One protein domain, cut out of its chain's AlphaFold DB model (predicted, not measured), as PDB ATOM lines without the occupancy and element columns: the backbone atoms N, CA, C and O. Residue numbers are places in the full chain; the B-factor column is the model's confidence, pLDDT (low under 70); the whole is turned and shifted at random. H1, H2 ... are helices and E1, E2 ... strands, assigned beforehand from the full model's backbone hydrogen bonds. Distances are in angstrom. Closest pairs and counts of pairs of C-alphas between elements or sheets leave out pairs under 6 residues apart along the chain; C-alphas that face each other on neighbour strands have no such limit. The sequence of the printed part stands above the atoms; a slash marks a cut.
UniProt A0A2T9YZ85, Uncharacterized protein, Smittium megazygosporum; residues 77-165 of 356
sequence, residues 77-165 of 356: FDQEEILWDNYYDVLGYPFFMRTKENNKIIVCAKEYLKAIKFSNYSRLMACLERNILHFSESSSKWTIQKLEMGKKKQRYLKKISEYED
ATOM      1  N   PHE A  77       2.501  33.358  19.151       64.00
ATOM      2  CA  PHE A  77       2.644  32.774  20.478       64.00
ATOM      3  C   PHE A  77       4.100  32.385  20.773       64.00
ATOM      4  O   PHE A  77       4.668  32.846  21.761       64.00
ATOM      5  N   ASP A  78       4.743  31.650  19.863       67.88
ATOM      6  CA  ASP A  78       6.152  31.259  20.011       67.88
ATOM      7  C   ASP A  78       7.079  32.485  19.977       67.88
ATOM      8  O   ASP A  78       8.053  32.574  20.725       67.88
ATOM      9  N   GLN A  79       6.766  33.487  19.141       70.31
ATOM     10  CA  GLN A  79       7.511  34.751  19.128       70.31
ATOM     11  C   GLN A  79       7.431  35.459  20.484       70.31
ATOM     12  O   GLN A  79       8.442  35.991  20.949       70.31
ATOM     13  N   GLU A  80       6.251  35.488  21.105       75.00
ATOM     14  CA  GLU A  80       6.039  36.107  22.412       75.00
ATOM     15  C   GLU A  80       6.785  35.367  23.528       75.00
ATOM     16  O   GLU A  80       7.434  36.016  24.350       75.00
ATOM     17  N   GLU A  81       6.781  34.035  23.518       75.69
ATOM     18  CA  GLU A  81       7.519  33.216  24.484       75.69
ATOM     19  C   GLU A  81       9.037  33.436  24.374       75.69
ATOM     20  O   GLU A  81       9.708  33.765  25.358       75.69
ATOM     21  N   ILE A  82       9.584  33.378  23.155       79.75
ATOM     22  CA  ILE A  82      11.015  33.606  22.907       79.75
ATOM     23  C   ILE A  82      11.409  35.051  23.255       79.75
ATOM     24  O   ILE A  82      12.508  35.293  23.774       79.75
ATOM     25  N   LEU A  83      10.539  36.031  22.982       82.50
ATOM     26  CA  LEU A  83      10.745  37.421  23.396       82.50
ATOM     27  C   LEU A  83      10.799  37.536  24.917       82.50
ATOM     28  O   LEU A  83      11.709  38.182  25.444       82.50
ATOM     29  N   TRP A  84       9.870  36.890  25.619       80.12
ATOM     30  CA  TRP A  84       9.817  36.903  27.074       80.12
ATOM     31  C   TRP A  84      11.097  36.318  27.678       80.12
ATOM     32  O   TRP A  84      11.786  36.993  28.439       80.12
ATOM     33  N   ASP A  85      11.513  35.133  27.247       80.25
ATOM     34  CA  ASP A  85      12.717  34.456  27.742       80.25
ATOM     35  C   ASP A  85      14.004  35.285  27.642       80.25
ATOM     36  O   ASP A  85      14.897  35.190  28.487       80.25
ATOM     37  N   ASN A  86      14.132  36.081  26.579       82.19
ATOM     38  CA  ASN A  86      15.367  36.807  26.283       82.19
ATOM     39  C   ASN A  86      15.339  38.269  26.733       82.19
ATOM     40  O   ASN A  86      16.403  38.861  26.951       82.19
ATOM     41  N   TYR A  87      14.146  38.851  26.853       80.69
ATOM     42  CA  TYR A  87      13.954  40.275  27.097       80.69
ATOM     43  C   TYR A  87      12.963  40.586  28.228       80.69
ATOM     44  O   TYR A  87      12.598  41.749  28.357       80.69
ATOM     45  N   TYR A  88      12.561  39.638  29.092       76.06
ATOM     46  CA  TYR A  88      11.625  39.906  30.207       76.06
ATOM     47  C   TYR A  88      12.036  41.095  31.094       76.06
ATOM     48  O   TYR A  88      11.186  41.807  31.619       76.06
ATOM     49  N   ASP A  89      13.340  41.323  31.266       71.31
ATOM     50  CA  ASP A  89      13.896  42.404  32.086       71.31
ATOM     51  C   ASP A  89      13.886  43.773  31.382       71.31
ATOM     52  O   ASP A  89      14.116  44.806  32.009       71.31
ATOM     53  N   VAL A  90      13.611  43.782  30.076       70.69
ATOM     54  CA  VAL A  90      13.393  44.971  29.239       70.69
ATOM     55  C   VAL A  90      11.897  45.174  28.974       70.69
ATOM     56  O   VAL A  90      11.419  46.304  28.959       70.69
ATOM     57  N   LEU A  91      11.145  44.079  28.836       68.31
ATOM     58  CA  LEU A  91       9.704  44.012  28.576       68.31
ATOM     59  C   LEU A  91       8.868  44.140  29.862       68.31
ATOM     60  O   LEU A  91       7.852  43.469  30.034       68.31
ATOM     61  N   GLY A  92       9.296  45.013  30.777       60.31
ATOM     62  CA  GLY A  92       8.519  45.394  31.956       60.31
ATOM     63  C   GLY A  92       7.303  46.253  31.592       60.31
ATOM     64  O   GLY A  92       7.100  46.619  30.438       60.31
ATOM     65  N   TYR A  93       6.469  46.604  32.571       51.28
ATOM     66  CA  TYR A  93       5.354  47.525  32.335       51.28
ATOM     67  C   TYR A  93       5.933  48.855  31.823       51.28
ATOM     68  O   TYR A  93       6.910  49.324  32.412       51.28
ATOM     69  N   PRO A  94       5.385  49.476  30.761       56.31
ATOM     70  CA  PRO A  94       4.097  49.215  30.096       56.31
ATOM     71  C   PRO A  94       4.156  48.338  28.824       56.31
ATOM     72  O   PRO A  94       3.196  48.291  28.061       56.31
ATOM     73  N   PHE A  95       5.258  47.633  28.573       65.81
ATOM     74  CA  PHE A  95       5.459  46.809  27.371       65.81
ATOM     75  C   PHE A  95       4.717  45.460  27.402       65.81
ATOM     76  O   PHE A  95       4.758  44.711  26.425       65.81
ATOM     77  N   PHE A  96       4.002  45.173  28.494       67.19
ATOM     78  CA  PHE A  96       3.102  44.033  28.633       67.19
ATOM     79  C   PHE A  96       1.732  44.478  29.160       67.19
ATOM     80  O   PHE A  96       1.639  45.349  30.029       67.19
ATOM     81  N   MET A  97       0.669  43.829  28.688       58.56
ATOM     82  CA  MET A  97      -0.681  43.951  29.240       58.56
ATOM     83  C   MET A  97      -1.109  42.615  29.848       58.56
ATOM     84  O   MET A  97      -0.911  41.562  29.247       58.56
ATOM     85  N   ARG A  98      -1.706  42.645  31.047       54.94
ATOM     86  CA  ARG A  98      -2.430  41.483  31.577       54.94
ATOM     87  C   ARG A  98      -3.838  41.483  31.000       54.94
ATOM     88  O   ARG A  98      -4.556  42.471  31.144       54.94
ATOM     89  N   THR A  99      -4.233  40.389  30.364       56.16
ATOM     90  CA  THR A  99      -5.622  40.183  29.952       56.16
ATOM     91  C   THR A  99      -6.497  39.850  31.162       56.16
ATOM     92  O   THR A  99      -6.001  39.561  32.254       56.16
ATOM     93  N   LYS A 100      -7.822  39.852  30.966       45.19
ATOM     94  CA  LYS A 100      -8.805  39.443  31.989       45.19
ATOM     95  C   LYS A 100      -8.589  38.009  32.504       45.19
ATOM     96  O   LYS A 100      -9.042  37.695  33.595       45.19
ATOM     97  N   GLU A 101      -7.877  37.182  31.744       51.81
ATOM     98  CA  GLU A 101      -7.573  35.778  32.044       51.81
ATOM     99  C   GLU A 101      -6.179  35.589  32.671       51.81
ATOM    100  O   GLU A 101      -5.679  34.475  32.739       51.81
ATOM    101  N   ASN A 102      -5.528  36.667  33.131       53.00
ATOM    102  CA  ASN A 102      -4.146  36.677  33.638       53.00
ATOM    103  C   ASN A 102      -3.049  36.324  32.613       53.00
ATOM    104  O   ASN A 102      -1.875  36.264  32.993       53.00
ATOM    105  N   ASN A 103      -3.371  36.197  31.324       55.06
ATOM    106  CA  ASN A 103      -2.357  36.026  30.283       55.06
ATOM    107  C   ASN A 103      -1.585  37.337  30.081       55.06
ATOM    108  O   ASN A 103      -2.169  38.425  30.060       55.06
ATOM    109  N   LYS A 104      -0.257  37.251  29.967       62.31
ATOM    110  CA  LYS A 104       0.605  38.401  29.664       62.31
ATOM    111  C   LYS A 104       0.771  38.485  28.151       62.31
ATOM    112  O   LYS A 104       1.391  37.602  27.579       62.31
ATOM    113  N   ILE A 105       0.248  39.538  27.534       68.75
ATOM    114  CA  ILE A 105       0.459  39.820  26.109       68.75
ATOM    115  C   ILE A 105       1.533  40.895  25.985       68.75
ATOM    116  O   ILE A 105       1.462  41.930  26.658       68.75
ATOM    117  N   ILE A 106       2.516  40.663  25.117       74.50
ATOM    118  CA  ILE A 106       3.547  41.652  24.799       74.50
ATOM    119  C   ILE A 106       2.969  42.652  23.796       74.50
ATOM    120  O   ILE A 106       2.549  42.307  22.692       74.50
ATOM    121  N   VAL A 107       2.961  43.932  24.165       78.38
ATOM    122  CA  VAL A 107       2.464  44.997  23.287       78.38
ATOM    123  C   VAL A 107       3.375  45.089  22.062       78.38
ATOM    124  O   VAL A 107       4.588  45.184  22.208       78.38
ATOM    125  N   CYS A 108       2.804  45.092  20.854       81.62
ATOM    126  CA  CYS A 108       3.551  45.175  19.589       81.62
ATOM    127  C   CYS A 108       4.491  43.988  19.292       81.62
ATOM    128  O   CYS A 108       5.443  44.160  18.529       81.62
ATOM    129  N   ALA A 109       4.226  42.790  19.833       78.12
ATOM    130  CA  ALA A 109       5.061  41.589  19.668       78.12
ATOM    131  C   ALA A 109       5.560  41.344  18.224       78.12
ATOM    132  O   ALA A 109       6.757  41.155  18.008       78.12
ATOM    133  N   LYS A 110       4.676  41.479  17.221       77.69
ATOM    134  CA  LYS A 110       4.995  41.305  15.785       77.69
ATOM    135  C   LYS A 110       6.114  42.212  15.259       77.69
ATOM    136  O   LYS A 110       6.797  41.863  14.296       77.69
ATOM    137  N   GLU A 111       6.290  43.392  15.849       83.94
ATOM    138  CA  GLU A 111       7.281  44.371  15.391       83.94
ATOM    139  C   GLU A 111       8.655  44.158  16.042       83.94
ATOM    140  O   GLU A 111       9.665  44.594  15.486       83.94
ATOM    141  N   TYR A 112       8.733  43.445  17.174       84.88
ATOM    142  CA  TYR A 112      10.002  43.185  17.862       84.88
ATOM    143  C   TYR A 112      10.929  42.276  17.062       84.88
ATOM    144  O   TYR A 112      12.109  42.595  16.922       84.88
ATOM    145  N   LEU A 113      10.412  41.184  16.489       81.56
ATOM    146  CA  LEU A 113      11.220  40.270  15.678       81.56
ATOM    147  C   LEU A 113      11.898  41.019  14.524       81.56
ATOM    148  O   LEU A 113      13.112  40.935  14.342       81.56
ATOM    149  N   LYS A 114      11.122  41.815  13.781       82.44
ATOM    150  CA  LYS A 114      11.621  42.616  12.652       82.44
ATOM    151  C   LYS A 114      12.632  43.660  13.122       82.44
ATOM    152  O   LYS A 114      13.681  43.817  12.496       82.44
ATOM    153  N   ALA A 115      12.354  44.317  14.244       84.50
ATOM    154  CA  ALA A 115      13.248  45.307  14.817       84.50
ATOM    155  C   ALA A 115      14.602  44.712  15.228       84.50
ATOM    156  O   ALA A 115      15.644  45.260  14.873       84.50
ATOM    157  N   ILE A 116      14.606  43.559  15.901       84.56
ATOM    158  CA  ILE A 116      15.828  42.908  16.387       84.56
ATOM    159  C   ILE A 116      16.601  42.247  15.231       84.56
ATOM    160  O   ILE A 116      17.825  42.393  15.163       84.56
ATOM    161  N   LYS A 117      15.908  41.577  14.294       83.12
ATOM    162  CA  LYS A 117      16.506  40.879  13.136       83.12
ATOM    163  C   LYS A 117      17.137  41.852  12.142       83.12
ATOM    164  O   LYS A 117      18.281  41.659  11.742       83.12
ATOM    165  N   PHE A 118      16.434  42.928  11.788       82.62
ATOM    166  CA  PHE A 118      16.888  43.881  10.765       82.62
ATOM    167  C   PHE A 118      17.523  45.149  11.336       82.62
ATOM    168  O   PHE A 118      17.978  45.997  10.575       82.62
ATOM    169  N   SER A 119      17.578  45.289  12.664       81.44
ATOM    170  CA  SER A 119      18.056  46.503  13.346       81.44
ATOM    171  C   SER A 119      17.302  47.767  12.898       81.44
ATOM    172  O   SER A 119      17.870  48.853  12.838       81.44
ATOM    173  N   ASN A 120      16.018  47.621  12.550       85.00
ATOM    174  CA  ASN A 120      15.151  48.709  12.104       85.00
ATOM    175  C   ASN A 120      13.956  48.849  13.052       85.00
ATOM    176  O   ASN A 120      12.989  48.093  12.977       85.00
ATOM    177  N   TYR A 121      14.024  49.841  13.939       85.38
ATOM    178  CA  TYR A 121      13.081  50.004  15.046       85.38
ATOM    179  C   TYR A 121      11.895  50.921  14.729       85.38
ATOM    180  O   TYR A 121      10.998  51.045  15.557       85.38
ATOM    181  N   SER A 122      11.839  51.551  13.553       84.62
ATOM    182  CA  SER A 122      10.865  52.615  13.262       84.62
ATOM    183  C   SER A 122       9.408  52.162  13.400       84.62
ATOM    184  O   SER A 122       8.584  52.879  13.963       84.62
ATOM    185  N   ARG A 123       9.084  50.947  12.932       85.81
ATOM    186  CA  ARG A 123       7.727  50.383  13.057       85.81
ATOM    187  C   ARG A 123       7.386  49.979  14.486       85.81
ATOM    188  O   ARG A 123       6.265  50.213  14.929       85.81
ATOM    189  N   LEU A 124       8.366  49.441  15.211       86.50
ATOM    190  CA  LEU A 124       8.212  49.123  16.623       86.50
ATOM    191  C   LEU A 124       7.931  50.397  17.429       86.50
ATOM    192  O   LEU A 124       6.958  50.431  18.171       86.50
ATOM    193  N   MET A 125       8.704  51.466  17.223       86.62
ATOM    194  CA  MET A 125       8.504  52.740  17.926       86.62
ATOM    195  C   MET A 125       7.134  53.348  17.624       86.62
ATOM    196  O   MET A 125       6.402  53.668  18.553       86.62
ATOM    197  N   ALA A 126       6.726  53.393  16.352       84.06
ATOM    198  CA  ALA A 126       5.399  53.885  15.977       84.06
ATOM    199  C   ALA A 126       4.255  53.057  16.596       84.06
ATOM    200  O   ALA A 126       3.190  53.593  16.904       84.06
ATOM    201  N   CYS A 127       4.451  51.747  16.777       84.81
ATOM    202  CA  CYS A 127       3.481  50.897  17.459       84.81
ATOM    203  C   CYS A 127       3.440  51.182  18.970       84.81
ATOM    204  O   CYS A 127       2.354  51.310  19.537       84.81
ATOM    205  N   LEU A 128       4.599  51.335  19.613       84.38
ATOM    206  CA  LEU A 128       4.700  51.623  21.045       84.38
ATOM    207  C   LEU A 128       4.126  53.004  21.388       84.38
ATOM    208  O   LEU A 128       3.323  53.100  22.308       84.38
ATOM    209  N   GLU A 129       4.427  54.041  20.603       83.00
ATOM    210  CA  GLU A 129       3.876  55.398  20.769       83.00
ATOM    211  C   GLU A 129       2.343  55.432  20.734       83.00
ATOM    212  O   GLU A 129       1.719  56.220  21.440       83.00
ATOM    213  N   ARG A 130       1.720  54.560  19.930       83.19
ATOM    214  CA  ARG A 130       0.256  54.469  19.823       83.19
ATOM    215  C   ARG A 130      -0.396  53.712  20.974       83.19
ATOM    216  O   ARG A 130      -1.547  53.989  21.291       83.19
ATOM    217  N   ASN A 131       0.299  52.730  21.547       80.00
ATOM    218  CA  ASN A 131      -0.293  51.782  22.496       80.00
ATOM    219  C   ASN A 131       0.148  52.011  23.947       80.00
ATOM    220  O   ASN A 131      -0.474  51.477  24.865       80.00
ATOM    221  N   ILE A 132       1.196  52.805  24.171       79.81
ATOM    222  CA  ILE A 132       1.744  53.101  25.493       79.81
ATOM    223  C   ILE A 132       1.591  54.594  25.775       79.81
ATOM    224  O   ILE A 132       2.261  55.440  25.181       79.81
ATOM    225  N   LEU A 133       0.728  54.915  26.741       68.12
ATOM    226  CA  LEU A 133       0.596  56.268  27.278       68.12
ATOM    227  C   LEU A 133       1.949  56.752  27.825       68.12
ATOM    228  O   LEU A 133       2.566  56.082  28.650       68.12
ATOM    229  N   HIS A 134       2.380  57.936  27.378       69.12
ATOM    230  CA  HIS A 134       3.638  58.597  27.763       69.12
ATOM    231  C   HIS A 134       4.941  57.936  27.271       69.12
ATOM    232  O   HIS A 134       5.988  58.086  27.906       69.12
ATOM    233  N   PHE A 135       4.927  57.259  26.121       74.44
ATOM    234  CA  PHE A 135       6.168  56.831  25.471       74.44
ATOM    235  C   PHE A 135       6.962  58.050  24.951       74.44
ATOM    236  O   PHE A 135       6.516  58.757  24.051       74.44
ATOM    237  N   SER A 136       8.110  58.344  25.573       75.06
ATOM    238  CA  SER A 136       8.944  59.521  25.272       75.06
ATOM    239  C   SER A 136      10.124  59.185  24.356       75.06
ATOM    240  O   SER A 136      10.564  58.038  24.317       75.06
ATOM    241  N   GLU A 137      10.724  60.185  23.702       74.31
ATOM    242  CA  GLU A 137      11.934  59.994  22.878       74.31
ATOM    243  C   GLU A 137      13.099  59.367  23.674       74.31
ATOM    244  O   GLU A 137      13.844  58.523  23.168       74.31
ATOM    245  N   SER A 138      13.233  59.734  24.952       75.88
ATOM    246  CA  SER A 138      14.209  59.140  25.872       75.88
ATOM    247  C   SER A 138      13.918  57.659  26.135       75.88
ATOM    248  O   SER A 138      14.845  56.848  26.169       75.88
ATOM    249  N   SER A 139      12.639  57.293  26.264       74.56
ATOM    250  CA  SER A 139      12.194  55.902  26.398       74.56
ATOM    251  C   SER A 139      12.493  55.105  25.127       74.56
ATOM    252  O   SER A 139      13.010  53.995  25.219       74.56
ATOM    253  N   SER A 140      12.272  55.692  23.945       75.31
ATOM    254  CA  SER A 140      12.598  55.081  22.651       75.31
ATOM    255  C   SER A 140      14.087  54.751  22.537       75.31
ATOM    256  O   SER A 140      14.452  53.615  22.233       75.31
ATOM    257  N   LYS A 141      14.964  55.720  22.840       79.94
ATOM    258  CA  LYS A 141      16.425  55.529  22.792       79.94
ATOM    259  C   LYS A 141      16.891  54.449  23.766       79.94
ATOM    260  O   LYS A 141      17.706  53.606  23.395       79.94
ATOM    261  N   TRP A 142      16.354  54.446  24.986       81.44
ATOM    262  CA  TRP A 142      16.675  53.428  25.985       81.44
ATOM    263  C   TRP A 142      16.240  52.024  25.538       81.44
ATOM    264  O   TRP A 142      17.031  51.084  25.619       81.44
ATOM    265  N   THR A 143      15.026  51.882  24.996       77.81
ATOM    266  CA  THR A 143      14.514  50.602  24.487       77.81
ATOM    267  C   THR A 143      15.371  50.072  23.339       77.81
ATOM    268  O   THR A 143      15.752  48.903  23.360       77.81
ATOM    269  N   ILE A 144      15.753  50.923  22.379       82.81
ATOM    270  CA  ILE A 144      16.642  50.532  21.271       82.81
ATOM    271  C   ILE A 144      17.979  50.022  21.812       82.81
ATOM    272  O   ILE A 144      18.379  48.906  21.488       82.81
ATOM    273  N   GLN A 145      18.629  50.773  22.707       83.00
ATOM    274  CA  GLN A 145      19.907  50.360  23.299       83.00
ATOM    275  C   GLN A 145      19.820  48.999  23.999       83.00
ATOM    276  O   GLN A 145      20.749  48.193  23.925       83.00
ATOM    277  N   LYS A 146      18.706  48.721  24.687       81.69
ATOM    278  CA  LYS A 146      18.488  47.438  25.367       81.69
ATOM    279  C   LYS A 146      18.247  46.290  24.393       81.69
ATOM    280  O   LYS A 146      18.770  45.197  24.622       81.69
ATOM    281  N   LEU A 147      17.516  46.530  23.306       82.00
ATOM    282  CA  LEU A 147      17.293  45.543  22.247       82.00
ATOM    283  C   LEU A 147      18.577  45.237  21.461       82.00
ATOM    284  O   LEU A 147      18.814  44.081  21.109       82.00
ATOM    285  N   GLU A 148      19.447  46.233  21.274       81.25
ATOM    286  CA  GLU A 148      20.739  46.104  20.590       81.25
ATOM    287  C   GLU A 148      21.825  45.392  21.406       81.25
ATOM    288  O   GLU A 148      22.865  45.039  20.847       81.25
ATOM    289  N   MET A 149      21.610  45.131  22.703       74.69
ATOM    290  CA  MET A 149      22.597  44.455  23.551       74.69
ATOM    291  C   MET A 149      23.017  43.107  22.947       74.69
ATOM    292  O   MET A 149      22.280  42.118  23.014       74.69
ATOM    293  N   GLY A 150      24.246  43.054  22.421       72.56
ATOM    294  CA  GLY A 150      24.728  41.967  21.564       72.56
ATOM    295  C   GLY A 150      24.503  40.564  22.128       72.56
ATOM    296  O   GLY A 150      24.017  39.698  21.413       72.56
ATOM    297  N   LYS A 151      24.740  40.341  23.429       80.75
ATOM    298  CA  LYS A 151      24.546  39.019  24.062       80.75
ATOM    299  C   LYS A 151      23.082  38.572  24.169       80.75
ATOM    300  O   LYS A 151      22.836  37.372  24.255       80.75
ATOM    301  N   LYS A 152      22.123  39.499  24.256       80.94
ATOM    302  CA  LYS A 152      20.685  39.171  24.292       80.94
ATOM    303  C   LYS A 152      20.141  39.017  22.885       80.94
ATOM    304  O   LYS A 152      19.519  38.006  22.592       80.94
ATOM    305  N   LYS A 153      20.509  39.946  22.000       84.50
ATOM    306  CA  LYS A 153      20.213  39.880  20.568       84.50
ATOM    307  C   LYS A 153      20.705  38.577  19.945       84.50
ATOM    308  O   LYS A 153      19.949  37.925  19.242       84.50
ATOM    309  N   GLN A 154      21.932  38.154  20.247       81.25
ATOM    310  CA  GLN A 154      22.474  36.880  19.765       81.25
ATOM    311  C   GLN A 154      21.696  35.672  20.294       81.25
ATOM    312  O   GLN A 154      21.401  34.775  19.518       81.25
ATOM    313  N   ARG A 155      21.333  35.646  21.585       81.38
ATOM    314  CA  ARG A 155      20.537  34.547  22.164       81.38
ATOM    315  C   ARG A 155      19.131  34.479  21.573       81.38
ATOM    316  O   ARG A 155      18.686  33.399  21.208       81.38
ATOM    317  N   TYR A 156      18.486  35.630  21.416       83.56
ATOM    318  CA  TYR A 156      17.184  35.750  20.776       83.56
ATOM    319  C   TYR A 156      17.230  35.286  19.320       83.56
ATOM    320  O   TYR A 156      16.462  34.414  18.942       83.56
ATOM    321  N   LEU A 157      18.173  35.795  18.521       82.31
ATOM    322  CA  LEU A 157      18.306  35.404  17.116       82.31
ATOM    323  C   LEU A 157      18.714  33.939  16.946       82.31
ATOM    324  O   LEU A 157      18.287  33.337  15.975       82.31
ATOM    325  N   LYS A 158      19.478  33.366  17.887       81.25
ATOM    326  CA  LYS A 158      19.815  31.936  17.914       81.25
ATOM    327  C   LYS A 158      18.605  31.061  18.245       81.25
ATOM    328  O   LYS A 158      18.419  30.047  17.601       81.25
ATOM    329  N   LYS A 159      17.758  31.453  19.205       76.38
ATOM    330  CA  LYS A 159      16.502  30.734  19.491       76.38
ATOM    331  C   LYS A 159      15.503  30.860  18.340       76.38
ATOM    332  O   LYS A 159      14.895  29.878  17.950       76.38
ATOM    333  N   ILE A 160      15.367  32.056  17.764       75.19
ATOM    334  CA  ILE A 160      14.566  32.278  16.553       75.19
ATOM    335  C   ILE A 160      15.112  31.434  15.403       75.19
ATOM    336  O   ILE A 160      14.325  30.798  14.720       75.19
ATOM    337  N   SER A 161      16.435  31.380  15.214       68.94
ATOM    338  CA  SER A 161      17.026  30.527  14.188       68.94
ATOM    339  C   SER A 161      16.842  29.053  14.507       68.94
ATOM    340  O   SER A 161      16.581  28.325  13.590       68.94
ATOM    341  N   GLU A 162      16.877  28.594  15.759       65.56
ATOM    342  CA  GLU A 162      16.562  27.201  16.129       65.56
ATOM    343  C   GLU A 162      15.093  26.838  15.847       65.56
ATOM    344  O   GLU A 162      14.809  25.707  15.472       65.56
ATOM    345  N   TYR A 163      14.159  27.789  15.945       60.66
ATOM    346  CA  TYR A 163      12.781  27.609  15.464       60.66
ATOM    347  C   TYR A 163      12.666  27.707  13.931       60.66
ATOM    348  O   TYR A 163      11.791  27.069  13.352       60.66
ATOM    349  N   GLU A 164      13.538  28.479  13.270       55.19
ATOM    350  CA  GLU A 164      13.643  28.555  11.801       55.19
ATOM    351  C   GLU A 164      14.461  27.377  11.190       55.19
ATOM    352  O   GLU A 164      14.255  27.079  10.018       55.19
ATOM    353  N   ASP A 165      15.337  26.710  11.965       41.12
ATOM    354  CA  ASP A 165      16.353  25.694  11.582       41.12
ATOM    355  C   ASP A 165      16.062  24.294  12.159       41.12
ATOM    356  O   ASP A 165      16.728  23.322  11.789       41.12
TER     357      ASP A 165
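What this domain is: This is residues 77 to 165 of the 356 residues of an uncharacterized protein of Smittium megazygosporum (UniProt A0A2T9YZ85). A small strand hairpin, E1 and E2, stands beside one end of H1 in a body of two helix pairs, H1 beside H5 and the helical hairpin H2 and H3, set steeply to each other. H4 runs from near H3 toward the beginning of H5. The printed part has 89 residues with five named helices and two named strands, which follow along the chain as H1, E1, E2, H2, H3, H4, H5; its class is mostly helix, with one antiparallel sheet, E1 - E2. It is compact, with a radius of gyration of the C-alphas of 12.6 A and spans of 37 by 32 by 20 A.

Where its parts are: E1 is residues 96 to 98 and E2 residues 104 to 106. H1, residues 77 to 87, measures 15.1 A from C-alpha 77 at (2.644, 32.774, 20.478). H2 is residues 109 to 118, 15.0 A; H3 residues 122 to 131, 14.5 A; H4 residues 137 to 147, 15.4 A. H5, residues 150 to 165, measures 20.8 A and ends at C-alpha 165 at (16.353, 25.694, 11.582).

How they stand to each other: In the hairpin E1 and E2, N 97 and O 105 are within hydrogen-bond range at 2.9 A. The closest C-alphas of E2 and H1, Ile 106 and Glu 80, are 6.5 A apart. H2 is the hub: it touches H1 at a steep tilt of 62 degrees, C-alphas Ala 109 and Glu 80 closest at 6.2 A. H2 touches H3 at a shallow tilt of 21 degrees, opposite ways, C-alphas Glu 111 and Leu 124 closest at 5.0 A. H1 touches H5 at a shallow tilt of 24 degrees, opposite ways, C-alphas Asn 86 and Tyr 156 closest at 5.9 A. H4 is close to but not clearly touching H3, C-alphas Ser 140 and Met 125 closest at 6.7 A. Every O i to N i+4 pair is within range in H1 and H4, against 4 of 6 in H2, 5 of 6 in H3 and 11 of 12 in H5.

The domain as a whole: The C-alphas farthest apart, those of His 134 and Asp 165, are 38.8 A apart. The printed part has no cut and no long link. The mean pLDDT of the printed part is 74.7; residues 77 to 78, 91 to 105, 133 to 134 and 161 to 165 are under 70.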